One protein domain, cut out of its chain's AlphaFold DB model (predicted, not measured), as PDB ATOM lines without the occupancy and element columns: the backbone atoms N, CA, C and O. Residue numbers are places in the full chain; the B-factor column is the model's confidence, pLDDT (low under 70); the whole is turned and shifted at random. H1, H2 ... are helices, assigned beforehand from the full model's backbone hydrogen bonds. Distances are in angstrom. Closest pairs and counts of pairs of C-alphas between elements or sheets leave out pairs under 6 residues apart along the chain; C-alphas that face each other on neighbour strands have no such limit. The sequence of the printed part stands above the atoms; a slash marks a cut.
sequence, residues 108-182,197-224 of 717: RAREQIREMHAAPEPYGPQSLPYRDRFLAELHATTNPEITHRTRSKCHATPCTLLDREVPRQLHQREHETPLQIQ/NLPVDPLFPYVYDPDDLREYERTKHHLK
ATOM      1  N   ARG A 108     168.259 112.015 146.453       92.56
ATOM      2  CA  ARG A 108     169.262 112.986 146.903       92.56
ATOM      3  C   ARG A 108     170.685 112.445 146.774       92.56
ATOM      4  O   ARG A 108     171.558 113.157 146.291       92.56
ATOM      5  N   ALA A 109     170.918 111.192 147.165       92.44
ATOM      6  CA  ALA A 109     172.229 110.577 147.009       92.44
ATOM      7  C   ALA A 109     172.594 110.401 145.528       92.44
ATOM      8  O   ALA A 109     173.734 110.659 145.159       92.44
ATOM      9  N   ARG A 110     171.637 110.045 144.655       91.62
ATOM     10  CA  ARG A 110     171.889 109.975 143.203       91.62
ATOM     11  C   ARG A 110     172.284 111.325 142.613       91.62
ATOM     12  O   ARG A 110     173.200 111.363 141.803       91.62
ATOM     13  N   GLU A 111     171.614 112.404 143.011       90.31
ATOM     14  CA  GLU A 111     171.950 113.763 142.570       90.31
ATOM     15  C   GLU A 111     173.379 114.133 142.998       90.31
ATOM     16  O   GLU A 111     174.194 114.482 142.150       90.31
ATOM     17  N   GLN A 112     173.734 113.927 144.270       90.44
ATOM     18  CA  GLN A 112     175.084 114.214 144.769       90.44
ATOM     19  C   GLN A 112     176.167 113.352 144.107       90.44
ATOM     20  O   GLN A 112     177.203 113.867 143.704       90.44
ATOM     21  N   ILE A 113     175.936 112.045 143.948       90.88
ATOM     22  CA  ILE A 113     176.877 111.139 143.270       90.88
ATOM     23  C   ILE A 113     177.055 111.557 141.810       90.88
ATOM     24  O   ILE A 113     178.181 111.611 141.321       90.88
ATOM     25  N   ARG A 114     175.962 111.899 141.119       89.94
ATOM     26  CA  ARG A 114     176.020 112.382 139.739       89.94
ATOM     27  C   ARG A 114     176.838 113.664 139.636       89.94
ATOM     28  O   ARG A 114     177.661 113.750 138.737       89.94
ATOM     29  N   GLU A 115     176.645 114.620 140.538       88.25
ATOM     30  CA  GLU A 115     177.416 115.869 140.552       88.25
ATOM     31  C   GLU A 115     178.899 115.634 140.861       88.25
ATOM     32  O   GLU A 115     179.754 116.190 140.181       88.25
ATOM     33  N   MET A 116     179.226 114.763 141.823       87.06
ATOM     34  CA  MET A 116     180.619 114.430 142.154       87.06
ATOM     35  C   MET A 116     181.373 113.757 140.998       87.06
ATOM     36  O   MET A 116     182.594 113.888 140.914       87.06
ATOM     37  N   HIS A 117     180.667 113.016 140.140       87.00
ATOM     38  CA  HIS A 117     181.242 112.321 138.985       87.00
ATOM     39  C   HIS A 117     181.053 113.062 137.657       87.00
ATOM     40  O   HIS A 117     181.579 112.610 136.639       87.00
ATOM     41  N   ALA A 118     180.309 114.168 137.639       86.19
ATOM     42  CA  ALA A 118     180.090 114.936 136.426       86.19
ATOM     43  C   ALA A 118     181.406 115.579 135.981       86.19
ATOM     44  O   ALA A 118     182.036 116.329 136.728       86.19
ATOM     45  N   ALA A 119     181.815 115.293 134.746       82.75
ATOM     46  CA  ALA A 119     182.849 116.080 134.097       82.75
ATOM     47  C   ALA A 119     182.264 117.465 133.767       82.75
ATOM     48  O   ALA A 119     181.143 117.523 133.252       82.75
ATOM     49  N   PRO A 120     182.985 118.562 134.057       83.19
ATOM     50  CA  PRO A 120     182.524 119.892 133.695       83.19
ATOM     51  C   PRO A 120     182.390 119.987 132.174       83.19
ATOM     52  O   PRO A 120     183.309 119.641 131.427       83.19
ATOM     53  N   GLU A 121     181.226 120.441 131.717       83.12
ATOM     54  CA  GLU A 121     181.013 120.750 130.305       83.12
ATOM     55  C   GLU A 121     181.804 122.013 129.909       83.12
ATOM     56  O   GLU A 121     182.199 122.803 130.761       83.12
ATOM     57  N   PRO A 122     182.079 122.262 128.623       81.62
ATOM     58  CA  PRO A 122     182.815 123.467 128.236       81.62
ATOM     59  C   PRO A 122     182.003 124.767 128.392       81.62
ATOM     60  O   PRO A 122     182.591 125.847 128.400       81.62
ATOM     61  N   TYR A 123     180.671 124.691 128.509       85.19
ATOM     62  CA  TYR A 123     179.784 125.860 128.500       85.19
ATOM     63  C   TYR A 123     178.620 125.721 129.491       85.19
ATOM     64  O   TYR A 123     178.276 124.627 129.931       85.19
ATOM     65  N   GLY A 124     177.979 126.845 129.817       87.94
ATOM     66  CA  GLY A 124     176.775 126.895 130.647       87.94
ATOM     67  C   GLY A 124     177.019 126.676 132.143       87.94
ATOM     68  O   GLY A 124     178.160 126.588 132.592       87.94
ATOM     69  N   PRO A 125     175.954 126.567 132.953       87.56
ATOM     70  CA  PRO A 125     176.082 126.272 134.380       87.56
ATOM     71  C   PRO A 125     176.640 124.864 134.647       87.56
ATOM     72  O   PRO A 125     177.208 124.641 135.711       87.56
ATOM     73  N   GLN A 126     176.513 123.934 133.690       86.25
ATOM     74  CA  GLN A 126     177.120 122.597 133.734       86.25
ATOM     75  C   GLN A 126     178.647 122.622 133.553       86.25
ATOM     76  O   GLN A 126     179.306 121.621 133.827       86.25
ATOM     77  N   SER A 127     179.218 123.753 133.120       89.12
ATOM     78  CA  SER A 127     180.675 123.929 133.078       89.12
ATOM     79  C   SER A 127     181.316 124.121 134.440       89.12
ATOM     80  O   SER A 127     182.518 123.912 134.601       89.12
ATOM     81  N   LEU A 128     180.520 124.504 135.438       91.56
ATOM     82  CA  LEU A 128     181.030 124.662 136.782       91.56
ATOM     83  C   LEU A 128     181.193 123.285 137.436       91.56
ATOM     84  O   LEU A 128     180.257 122.481 137.420       91.56
ATOM     85  N   PRO A 129     182.356 123.007 138.045       92.31
ATOM     86  CA  PRO A 129     182.584 121.763 138.768       92.31
ATOM     87  C   PRO A 129     181.680 121.675 140.002       92.31
ATOM     88  O   PRO A 129     181.096 122.674 140.436       92.31
ATOM     89  N   TYR A 130     181.593 120.485 140.604       93.19
ATOM     90  CA  TYR A 130     180.837 120.282 141.840       93.19
ATOM     91  C   TYR A 130     181.288 121.263 142.931       93.19
ATOM     92  O   TYR A 130     182.427 121.209 143.404       93.19
ATOM     93  N   ARG A 131     180.367 122.155 143.316       93.62
ATOM     94  CA  ARG A 131     180.623 123.340 144.142       93.62
ATOM     95  C   ARG A 131     181.449 123.040 145.383       93.62
ATOM     96  O   ARG A 131     182.510 123.623 145.568       93.62
ATOM     97  N   ASP A 132     180.951 122.150 146.238       92.69
ATOM     98  CA  ASP A 132     181.505 121.994 147.584       92.69
ATOM     99  C   ASP A 132     182.942 121.456 147.537       92.69
ATOM    100  O   ASP A 132     183.807 121.926 148.276       92.69
ATOM    101  N   ARG A 133     183.221 120.533 146.608       91.75
ATOM    102  CA  ARG A 133     184.570 120.001 146.391       91.75
ATOM    103  C   ARG A 133     185.497 121.031 145.755       91.75
ATOM    104  O   ARG A 133     186.606 121.212 146.243       91.75
ATOM    105  N   PHE A 134     185.052 121.704 144.696       92.88
ATOM    106  CA  PHE A 134     185.863 122.699 143.993       92.88
ATOM    107  C   PHE A 134     186.279 123.853 144.908       92.88
ATOM    108  O   PHE A 134     187.445 124.231 144.940       92.88
ATOM    109  N   LEU A 135     185.342 124.372 145.704       94.06
ATOM    110  CA  LEU A 135     185.630 125.444 146.649       94.06
ATOM    111  C   LEU A 135     186.564 124.980 147.774       94.06
ATOM    112  O   LEU A 135     187.436 125.734 148.197       94.06
ATOM    113  N   ALA A 136     186.434 123.732 148.237       90.88
ATOM    114  CA  ALA A 136     187.372 123.169 149.206       90.88
ATOM    115  C   ALA A 136     188.786 123.010 148.616       90.88
ATOM    116  O   ALA A 136     189.771 123.278 149.303       90.88
ATOM    117  N   GLU A 137     188.898 122.618 147.342       91.06
ATOM    118  CA  GLU A 137     190.171 122.553 146.611       91.06
ATOM    119  C   GLU A 137     190.795 123.947 146.436       91.06
ATOM    120  O   GLU A 137     191.985 124.116 146.703       91.06
ATOM    121  N   LEU A 138     189.999 124.957 146.074       92.00
ATOM    122  CA  LEU A 138     190.441 126.349 145.927       92.00
ATOM    123  C   LEU A 138     190.902 126.960 147.258       92.00
ATOM    124  O   LEU A 138     191.948 127.605 147.345       92.00
ATOM    125  N   HIS A 139     190.154 126.711 148.328       89.19
ATOM    126  CA  HIS A 139     190.554 127.137 149.660       89.19
ATOM    127  C   HIS A 139     191.845 126.427 150.100       89.19
ATOM    128  O   HIS A 139     192.724 127.033 150.720       89.19
ATOM    129  N   ALA A 140     192.004 125.149 149.740       85.81
ATOM    130  CA  ALA A 140     193.197 124.378 150.055       85.81
ATOM    131  C   ALA A 140     194.464 124.878 149.357       85.81
ATOM    132  O   ALA A 140     195.534 124.820 149.968       85.81
ATOM    133  N   THR A 141     194.353 125.351 148.113       85.75
ATOM    134  CA  THR A 141     195.475 125.921 147.352       85.75
ATOM    135  C   THR A 141     195.831 127.327 147.813       85.75
ATOM    136  O   THR A 141     197.014 127.652 147.888       85.75
ATOM    137  N   THR A 142     194.832 128.139 148.160       82.12
ATOM    138  CA  THR A 142     195.026 129.535 148.576       82.12
ATOM    139  C   THR A 142     195.582 129.634 149.996       82.12
ATOM    140  O   THR A 142     196.451 130.459 150.266       82.12
ATOM    141  N   ASN A 143     195.151 128.740 150.892       79.50
ATOM    142  CA  ASN A 143     195.574 128.714 152.291       79.50
ATOM    143  C   ASN A 143     196.288 127.399 152.651       79.50
ATOM    144  O   ASN A 143     195.777 126.633 153.481       79.50
ATOM    145  N   PRO A 144     197.488 127.135 152.093       72.12
ATOM    146  CA  PRO A 144     198.214 125.894 152.338       72.12
ATOM    147  C   PRO A 144     198.529 125.705 153.827       72.12
ATOM    148  O   PRO A 144     198.542 124.583 154.311       72.12
ATOM    149  N   GLU A 145     198.739 126.774 154.602       66.25
ATOM    150  CA  GLU A 145     199.032 126.678 156.040       66.25
ATOM    151  C   GLU A 145     197.827 126.225 156.877       66.25
ATOM    152  O   GLU A 145     197.975 125.453 157.831       66.25
ATOM    153  N   ILE A 146     196.618 126.662 156.511       62.56
ATOM    154  CA  ILE A 146     195.374 126.234 157.163       62.56
ATOM    155  C   ILE A 146     195.087 124.782 156.790       62.56
ATOM    156  O   ILE A 146     194.737 123.990 157.668       62.56
ATOM    157  N   THR A 147     195.336 124.400 155.534       57.09
ATOM    158  CA  THR A 147     195.230 123.003 155.110       57.09
ATOM    159  C   THR A 147     196.348 122.113 155.621       57.09
ATOM    160  O   THR A 147     196.109 120.937 155.862       57.09
ATOM    161  N   HIS A 148     197.537 122.638 155.900       55.97
ATOM    162  CA  HIS A 148     198.581 121.926 156.629       55.97
ATOM    163  C   HIS A 148     198.228 121.771 158.107       55.97
ATOM    164  O   HIS A 148     198.559 120.741 158.682       55.97
ATOM    165  N   ARG A 149     197.502 122.711 158.728       53.50
ATOM    166  CA  ARG A 149     196.953 122.540 160.085       53.50
ATOM    167  C   ARG A 149     195.795 121.547 160.130       53.50
ATOM    168  O   ARG A 149     195.732 120.771 161.080       53.50
ATOM    169  N   THR A 150     194.905 121.506 159.136       53.06
ATOM    170  CA  THR A 150     193.887 120.442 159.053       53.06
ATOM    171  C   THR A 150     194.502 119.097 158.668       53.06
ATOM    172  O   THR A 150     194.176 118.117 159.321       53.06
ATOM    173  N   ARG A 151     195.487 119.037 157.756       53.41
ATOM    174  CA  ARG A 151     196.301 117.831 157.473       53.41
ATOM    175  C   ARG A 151     197.138 117.384 158.675       53.41
ATOM    176  O   ARG A 151     197.267 116.193 158.918       53.41
ATOM    177  N   SER A 152     197.655 118.310 159.478       49.00
ATOM    178  CA  SER A 152     198.338 118.013 160.745       49.00
ATOM    179  C   SER A 152     197.351 117.487 161.796       49.00
ATOM    180  O   SER A 152     197.691 116.562 162.530       49.00
ATOM    181  N   LYS A 153     196.098 117.971 161.799       51.34
ATOM    182  CA  LYS A 153     194.971 117.374 162.545       51.34
ATOM    183  C   LYS A 153     194.465 116.048 161.952       51.34
ATOM    184  O   LYS A 153     193.715 115.354 162.634       51.34
ATOM    185  N   CYS A 154     194.860 115.671 160.731       53.78
ATOM    186  CA  CYS A 154     194.581 114.342 160.169       53.78
ATOM    187  C   CYS A 154     195.489 113.254 160.761       53.78
ATOM    188  O   CYS A 154     195.199 112.070 160.590       53.78
ATOM    189  N   HIS A 155     196.553 113.612 161.489       61.66
ATOM    190  CA  HIS A 155     197.204 112.644 162.361       61.66
ATOM    191  C   HIS A 155     196.300 112.385 163.561       61.66
ATOM    192  O   HIS A 155     195.890 113.314 164.260       61.66
ATOM    193  N   ALA A 156     195.986 111.107 163.797       72.31
ATOM    194  CA  ALA A 156     195.316 110.697 165.022       72.31
ATOM    195  C   ALA A 156     196.071 111.312 166.206       72.31
ATOM    196  O   ALA A 156     197.295 111.183 166.295       72.31
ATOM    197  N   THR A 157     195.349 112.031 167.068       84.12
ATOM    198  CA  THR A 157     195.978 112.722 168.197       84.12
ATOM    199  C   THR A 157     196.797 111.723 169.027       84.12
ATOM    200  O   THR A 157     196.428 110.546 169.071       84.12
ATOM    201  N   PRO A 158     197.881 112.141 169.707       86.94
ATOM    202  CA  PRO A 158     198.674 111.228 170.532       86.94
ATOM    203  C   PRO A 158     197.823 110.427 171.527       86.94
ATOM    204  O   PRO A 158     198.062 109.238 171.714       86.94
ATOM    205  N   CYS A 159     196.774 111.043 172.085       87.56
ATOM    206  CA  CYS A 159     195.775 110.364 172.910       87.56
ATOM    207  C   CYS A 159     195.056 109.252 172.137       87.56
ATOM    208  O   CYS A 159     195.052 108.117 172.584       87.56
ATOM    209  N   THR A 160     194.535 109.532 170.938       87.81
ATOM    210  CA  THR A 160     193.879 108.519 170.091       87.81
ATOM    211  C   THR A 160     194.816 107.374 169.701       87.81
ATOM    212  O   THR A 160     194.373 106.233 169.599       87.81
ATOM    213  N   LEU A 161     196.100 107.654 169.458       88.69
ATOM    214  CA  LEU A 161     197.089 106.615 169.165       88.69
ATOM    215  C   LEU A 161     197.349 105.738 170.393       88.69
ATOM    216  O   LEU A 161     197.303 104.517 170.274       88.69
ATOM    217  N   LEU A 162     197.552 106.341 171.569       89.56
ATOM    218  CA  LEU A 162     197.721 105.610 172.827       89.56
ATOM    219  C   LEU A 162     196.468 104.802 173.191       89.56
ATOM    220  O   LEU A 162     196.593 103.630 173.531       89.56
ATOM    221  N   ASP A 163     195.272 105.372 173.034       88.69
ATOM    222  CA  ASP A 163     193.987 104.708 173.300       88.69
ATOM    223  C   ASP A 163     193.736 103.510 172.376       88.69
ATOM    224  O   ASP A 163     193.012 102.587 172.742       88.69
ATOM    225  N   ARG A 164     194.325 103.502 171.174       88.44
ATOM    226  CA  ARG A 164     194.281 102.349 170.262       88.44
ATOM    227  C   ARG A 164     195.372 101.334 170.574       88.44
ATOM    228  O   ARG A 164     195.119 100.133 170.514       88.44
ATOM    229  N   GLU A 165     196.569 101.801 170.912       88.44
ATOM    230  CA  GLU A 165     197.741 100.946 171.081       88.44
ATOM    231  C   GLU A 165     197.760 100.226 172.435       88.44
ATOM    232  O   GLU A 165     198.135  99.056 172.496       88.44
ATOM    233  N   VAL A 166     197.282 100.871 173.504       90.31
ATOM    234  CA  VAL A 166     197.191 100.285 174.851       90.31
ATOM    235  C   VAL A 166     196.301  99.032 174.859       90.31
ATOM    236  O   VAL A 166     196.795  97.977 175.258       90.31
ATOM    237  N   PRO A 167     195.039  99.052 174.379       89.06
ATOM    238  CA  PRO A 167     194.223  97.840 174.295       89.06
ATOM    239  C   PRO A 167     194.798  96.783 173.350       89.06
ATOM    240  O   PRO A 167     194.703  95.590 173.644       89.06
ATOM    241  N   ARG A 168     195.431  97.202 172.247       88.94
ATOM    242  CA  ARG A 168     196.026  96.283 171.273       88.94
ATOM    243  C   ARG A 168     197.202  95.507 171.867       88.94
ATOM    244  O   ARG A 168     197.246  94.289 171.730       88.94
ATOM    245  N   GLN A 169     198.126  96.192 172.545       89.31
ATOM    246  CA  GLN A 169     199.329  95.578 173.116       89.31
ATOM    247  C   GLN A 169     199.087  94.925 174.484       89.31
ATOM    248  O   GLN A 169     199.554  93.810 174.711       89.31
ATOM    249  N   LEU A 170     198.371  95.593 175.398       88.31
ATOM    250  CA  LEU A 170     198.193  95.115 176.776       88.31
ATOM    251  C   LEU A 170     196.975  94.202 176.945       88.31
ATOM    252  O   LEU A 170     197.015  93.293 177.770       88.31
ATOM    253  N   HIS A 171     195.903  94.415 176.175       88.69
ATOM    254  CA  HIS A 171     194.650  93.657 176.307       88.69
ATOM    255  C   HIS A 171     194.367  92.715 175.124       88.69
ATOM    256  O   HIS A 171     193.312  92.084 175.109       88.69
ATOM    257  N   GLN A 172     195.279  92.619 174.143       85.50
ATOM    258  CA  GLN A 172     195.149  91.790 172.932       85.50
ATOM    259  C   GLN A 172     193.824  92.000 172.175       85.50
ATOM    260  O   GLN A 172     193.302  91.087 171.536       85.50
ATOM    261  N   ARG A 173     193.261  93.212 172.253       85.00
ATOM    262  CA  ARG A 173     191.994  93.570 171.614       85.00
ATOM    263  C   ARG A 173     192.226  94.696 170.621       85.00
ATOM    264  O   ARG A 173     192.611  95.796 171.011       85.00
ATOM    265  N   GLU A 174     191.966  94.431 169.347       84.69
ATOM    266  CA  GLU A 174     192.017  95.471 168.323       84.69
ATOM    267  C   GLU A 174     190.854  96.455 168.474       84.69
ATOM    268  O   GLU A 174     189.731  96.094 168.839       84.69
ATOM    269  N   HIS A 175     191.136  97.729 168.204       84.25
ATOM    270  CA  HIS A 175     190.112  98.760 168.184       84.25
ATOM    271  C   HIS A 175     189.328  98.675 166.869       84.25
ATOM    272  O   HIS A 175     189.789  99.139 165.828       84.25
ATOM    273  N   GLU A 176     188.102  98.164 166.928       86.25
ATOM    274  CA  GLU A 176     187.193  98.128 165.778       86.25
ATOM    275  C   GLU A 176     186.689  99.533 165.419       86.25
ATOM    276  O   GLU A 176     186.328 100.339 166.280       86.25
ATOM    277  N   THR A 177     186.656  99.856 164.128       87.38
ATOM    278  CA  THR A 177     186.000 101.084 163.657       87.38
ATOM    279  C   THR A 177     184.475 100.955 163.770       87.38
ATOM    280  O   THR A 177     183.950  99.842 163.723       87.38
ATOM    281  N   PRO A 178     183.711 102.064 163.848       89.81
ATOM    282  CA  PRO A 178     182.254 102.003 164.005       89.81
ATOM    283  C   PRO A 178     181.495 101.180 162.950       89.81
ATOM    284  O   PRO A 178     180.368 100.773 163.225       89.81
ATOM    285  N   LEU A 179     182.091 100.962 161.769       90.38
ATOM    286  CA  LEU A 179     181.541 100.161 160.667       90.38
ATOM    287  C   LEU A 179     181.946  98.674 160.713       90.38
ATOM    288  O   LEU A 179     181.382  97.880 159.968       90.38
ATOM    289  N   GLN A 180     182.926  98.299 161.542       89.44
ATOM    290  CA  GLN A 180     183.328  96.903 161.776       89.44
ATOM    291  C   GLN A 180     182.560  96.275 162.947       89.44
ATOM    292  O   GLN A 180     182.353  95.062 162.958       89.44
ATOM    293  N   ILE A 181     182.113  97.100 163.899       91.12
ATOM    294  CA  ILE A 181     181.351  96.659 165.071       91.12
ATOM    295  C   ILE A 181     180.023  96.033 164.633       91.12
ATOM    296  O   ILE A 181     179.195  96.682 163.988       91.12
ATOM    297  N   GLN A 182     179.777  94.798 165.070       91.06
ATOM    298  CA  GLN A 182     178.491  94.118 164.903       91.06
ATOM    299  C   GLN A 182     177.459  94.715 165.865       91.06
ATOM    300  O   GLN A 182     177.612  94.638 167.084       91.06
ATOM    301  N   ASN A 197     189.294 101.107 155.775       81.38
ATOM    302  CA  ASN A 197     190.183 101.192 154.609       81.38
ATOM    303  C   ASN A 197     190.005 102.480 153.794       81.38
ATOM    304  O   ASN A 197     190.816 102.753 152.910       81.38
ATOM    305  N   LEU A 198     188.949 103.263 154.046       79.12
ATOM    306  CA  LEU A 198     188.755 104.543 153.372       79.12
ATOM    307  C   LEU A 198     189.817 105.541 153.874       79.12
ATOM    308  O   LEU A 198     189.813 105.858 155.069       79.12
ATOM    309  N   PRO A 199     190.729 106.027 153.012       78.69
ATOM    310  CA  PRO A 199     191.692 107.033 153.425       78.69
ATOM    311  C   PRO A 199     190.951 108.310 153.826       78.69
ATOM    312  O   PRO A 199     189.915 108.648 153.252       78.69
ATOM    313  N   VAL A 200     191.484 109.025 154.817       77.31
ATOM    314  CA  VAL A 200     190.975 110.355 155.161       77.31
ATOM    315  C   VAL A 200     191.291 111.278 153.989       77.31
ATOM    316  O   VAL A 200     192.457 111.591 153.748       77.31
ATOM    317  N   ASP A 201     190.259 111.671 153.245       76.62
ATOM    318  CA  ASP A 201     190.385 112.661 152.182       76.62
ATOM    319  C   ASP A 201     190.709 114.024 152.817       76.62
ATOM    320  O   ASP A 201     189.925 114.507 153.637       76.62
ATOM    321  N   PRO A 202     191.847 114.663 152.482       73.56
ATOM    322  CA  PRO A 202     192.201 115.966 153.038       73.56
ATOM    323  C   PRO A 202     191.216 117.086 152.667       73.56
ATOM    324  O   PRO A 202     191.279 118.150 153.282       73.56
ATOM    325  N   LEU A 203     190.350 116.878 151.671       80.81
ATOM    326  CA  LEU A 203     189.355 117.852 151.215       80.81
ATOM    327  C   LEU A 203     187.987 117.683 151.889       80.81
ATOM    328  O   LEU A 203     187.145 118.572 151.771       80.81
ATOM    329  N   PHE A 204     187.752 116.566 152.587       84.81
ATOM    330  CA  PHE A 204     186.477 116.271 153.235       84.81
ATOM    331  C   PHE A 204     186.621 116.232 154.771       84.81
ATOM    332  O   PHE A 204     187.496 115.535 155.288       84.81
ATOM    333  N   PRO A 205     185.746 116.908 155.545       88.00
ATOM    334  CA  PRO A 205     184.562 117.658 155.117       88.00
ATOM    335  C   PRO A 205     184.914 118.943 154.361       88.00
ATOM    336  O   PRO A 205     185.942 119.560 154.628       88.00
ATOM    337  N   TYR A 206     184.039 119.345 153.439       89.50
ATOM    338  CA  TYR A 206     184.254 120.530 152.613       89.50
ATOM    339  C   TYR A 206     184.250 121.803 153.470       89.50
ATOM    340  O   TYR A 206     183.259 122.114 154.133       89.50
ATOM    341  N   VAL A 207     185.371 122.526 153.451       87.88
ATOM    342  CA  VAL A 207     185.559 123.826 154.108       87.88
ATOM    343  C   VAL A 207     186.082 124.799 153.064       87.88
ATOM    344  O   VAL A 207     187.079 124.507 152.407       87.88
ATOM    345  N   TYR A 208     185.418 125.939 152.921       91.81
ATOM    346  CA  TYR A 208     185.722 126.928 151.895       91.81
ATOM    347  C   TYR A 208     185.420 128.356 152.355       91.81
ATOM    348  O   TYR A 208     184.698 128.558 153.336       91.81
ATOM    349  N   ASP A 209     185.983 129.329 151.638       92.81
ATOM    350  CA  ASP A 209     185.777 130.755 151.878       92.81
ATOM    351  C   ASP A 209     184.347 131.179 151.464       92.81
ATOM    352  O   ASP A 209     183.878 130.802 150.380       92.81
ATOM    353  N   PRO A 210     183.605 131.928 152.302       94.69
ATOM    354  CA  PRO A 210     182.311 132.486 151.915       94.69
ATOM    355  C   PRO A 210     182.364 133.440 150.710       94.69
ATOM    356  O   PRO A 210     181.349 133.555 150.017       94.69
ATOM    357  N   ASP A 211     183.478 134.126 150.447       94.44
ATOM    358  CA  ASP A 211     183.581 135.040 149.304       94.44
ATOM    359  C   ASP A 211     183.681 134.275 147.976       94.44
ATOM    360  O   ASP A 211     182.937 134.588 147.040       94.44
ATOM    361  N   ASP A 212     184.443 133.177 147.938       95.19
ATOM    362  CA  ASP A 212     184.485 132.268 146.783       95.19
ATOM    363  C   ASP A 212     183.116 131.614 146.528       95.19
ATOM    364  O   ASP A 212     182.685 131.457 145.383       95.19
ATOM    365  N   LEU A 213     182.377 131.268 147.593       96.25
ATOM    366  CA  LEU A 213     181.009 130.753 147.474       96.25
ATOM    367  C   LEU A 213     180.076 131.778 146.811       96.25
ATOM    368  O   LEU A 213     179.273 131.418 145.945       96.25
ATOM    369  N   ARG A 214     180.163 133.053 147.211       96.56
ATOM    370  CA  ARG A 214     179.352 134.134 146.627       96.56
ATOM    371  C   ARG A 214     179.680 134.332 145.153       96.56
ATOM    372  O   ARG A 214     178.757 134.486 144.349       96.56
ATOM    373  N   GLU A 215     180.962 134.321 144.794       95.94
ATOM    374  CA  GLU A 215     181.392 134.426 143.401       95.94
ATOM    375  C   GLU A 215     180.908 133.230 142.576       95.94
ATOM    376  O   GLU A 215     180.345 133.425 141.495       95.94
ATOM    377  N   TYR A 216     181.038 132.010 143.101       96.06
ATOM    378  CA  TYR A 216     180.586 130.791 142.435       96.06
ATOM    379  C   TYR A 216     179.080 130.824 142.147       96.06
ATOM    380  O   TYR A 216     178.668 130.629 141.003       96.06
ATOM    381  N   GLU A 217     178.240 131.117 143.147       95.75
ATOM    382  CA  GLU A 217     176.780 131.132 142.965       95.75
ATOM    383  C   GLU A 217     176.336 132.264 142.023       95.75
ATOM    384  O   GLU A 217     175.460 132.075 141.172       95.75
ATOM    385  N   ARG A 218     176.991 133.433 142.095       96.00
ATOM    386  CA  ARG A 218     176.738 134.547 141.168       96.00
ATOM    387  C   ARG A 218     177.121 134.176 139.735       96.00
ATOM    388  O   ARG A 218     176.361 134.453 138.808       96.00
ATOM    389  N   THR A 219     178.269 133.532 139.556       95.12
ATOM    390  CA  THR A 219     178.763 133.081 138.249       95.12
ATOM    391  C   THR A 219     177.849 132.012 137.664       95.12
ATOM    392  O   THR A 219     177.431 132.129 136.513       95.12
ATOM    393  N   LYS A 220     177.435 131.029 138.471       93.56
ATOM    394  CA  LYS A 220     176.473 129.991 138.078       93.56
ATOM    395  C   LYS A 220     175.165 130.583 137.564       93.56
ATOM    396  O   LYS A 220     174.641 130.128 136.549       93.56
ATOM    397  N   HIS A 221     174.659 131.616 138.235       92.69
ATOM    398  CA  HIS A 221     173.450 132.310 137.806       92.69
ATOM    399  C   HIS A 221     173.648 133.056 136.475       92.69
ATOM    400  O   HIS A 221     172.835 132.908 135.562       92.69
ATOM    401  N   HIS A 222     174.744 133.808 136.326       92.56
ATOM    402  CA  HIS A 222     175.032 134.569 135.099       92.56
ATOM    403  C   HIS A 222     175.304 133.679 133.884       92.56
ATOM    404  O   HIS A 222     174.917 134.032 132.771       92.56
ATOM    405  N   LEU A 223     175.907 132.504 134.086       93.88
ATOM    406  CA  LEU A 223     176.218 131.550 133.019       93.88
ATOM    407  C   LEU A 223     175.001 130.764 132.503       93.88
ATOM    408  O   LEU A 223     175.135 130.061 131.503       93.88
ATOM    409  N   LYS A 224     173.805 130.909 133.103       91.31
ATOM    410  CA  LYS A 224     172.595 130.145 132.727       91.31
ATOM    411  C   LYS A 224     172.269 130.206 131.226       91.31
ATOM    412  O   LYS A 224     171.734 129.247 130.686       91.31
TER     413      LYS A 224
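Overview. This is residues 108 to 182 and 197 to 224 of the 717 residues of a protein of Perkinsela sp. CCAP 1560/4 (UniProt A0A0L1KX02). Five short helices are strung out in an open, flat arrangement with few contacts: H2 is nearest the middle, H5 is at one far end and H4 at the other, with H3 between H2 and H4. H1 sits near H2, and the unnamed residues 197 to 209 lead back past the middle to H5. The printed part has 103 residues, with five named helices in the order H1, H2, H3, H4, H5 and no named strand; its class is all helix. It is only just extended, close to loose, with a radius of gyration of the C-alphas of 19.3 A and spans of 62 by 33 by 18 A.

Arrangement. H1, residues 108 to 117, is near H2, residues 131 to 142, with 5 pairs of C-alphas within 10 A. H2 is close to but not clearly touching H3, residues 144 to 153; their closest C-alphas, those of Ala 140 and Thr 147, are 5.6 A apart. Their lines are about perpendicular, only just, at 72 degrees. H4, residues 158 to 170, is apart from H3, and residues 157 to 162 stand free. H5, residues 210 to 224, only just touches H2, with 3 pairs of C-alphas within 8 A; the closest are those of Leu 135 and Asp 212, 6.9 A apart. H2 touches H5 with residues 131 to 135 alone, and H5 touches H2 with residues 212 to 216 alone. The two run opposite ways at a steep tilt of 49 degrees. Each O i to N i+4 pair is within hydrogen-bond range in H1, H2 and H3; in H4 8 of 9 are, in H5 10 of 11.

Along the chain. H1 begins at C-alpha 108 (169.262, 112.986, 146.903) and is 14.4 A long. H2 measures 16.3 A, H3 13.7 A and H4 17.3 A. H5, 21.6 A, ends at C-alpha 224 (172.595, 130.145, 132.727).

Size, cuts and confidence. The C-alphas farthest apart, Leu 170 and His 222, are 61.9 A apart. Residues 183 to 196 are not printed; C-alphas 182 and 197 are 17.1 A apart across this cut. The link from H1 to H2 is long. Residues 145 to 155 have pLDDT under 70.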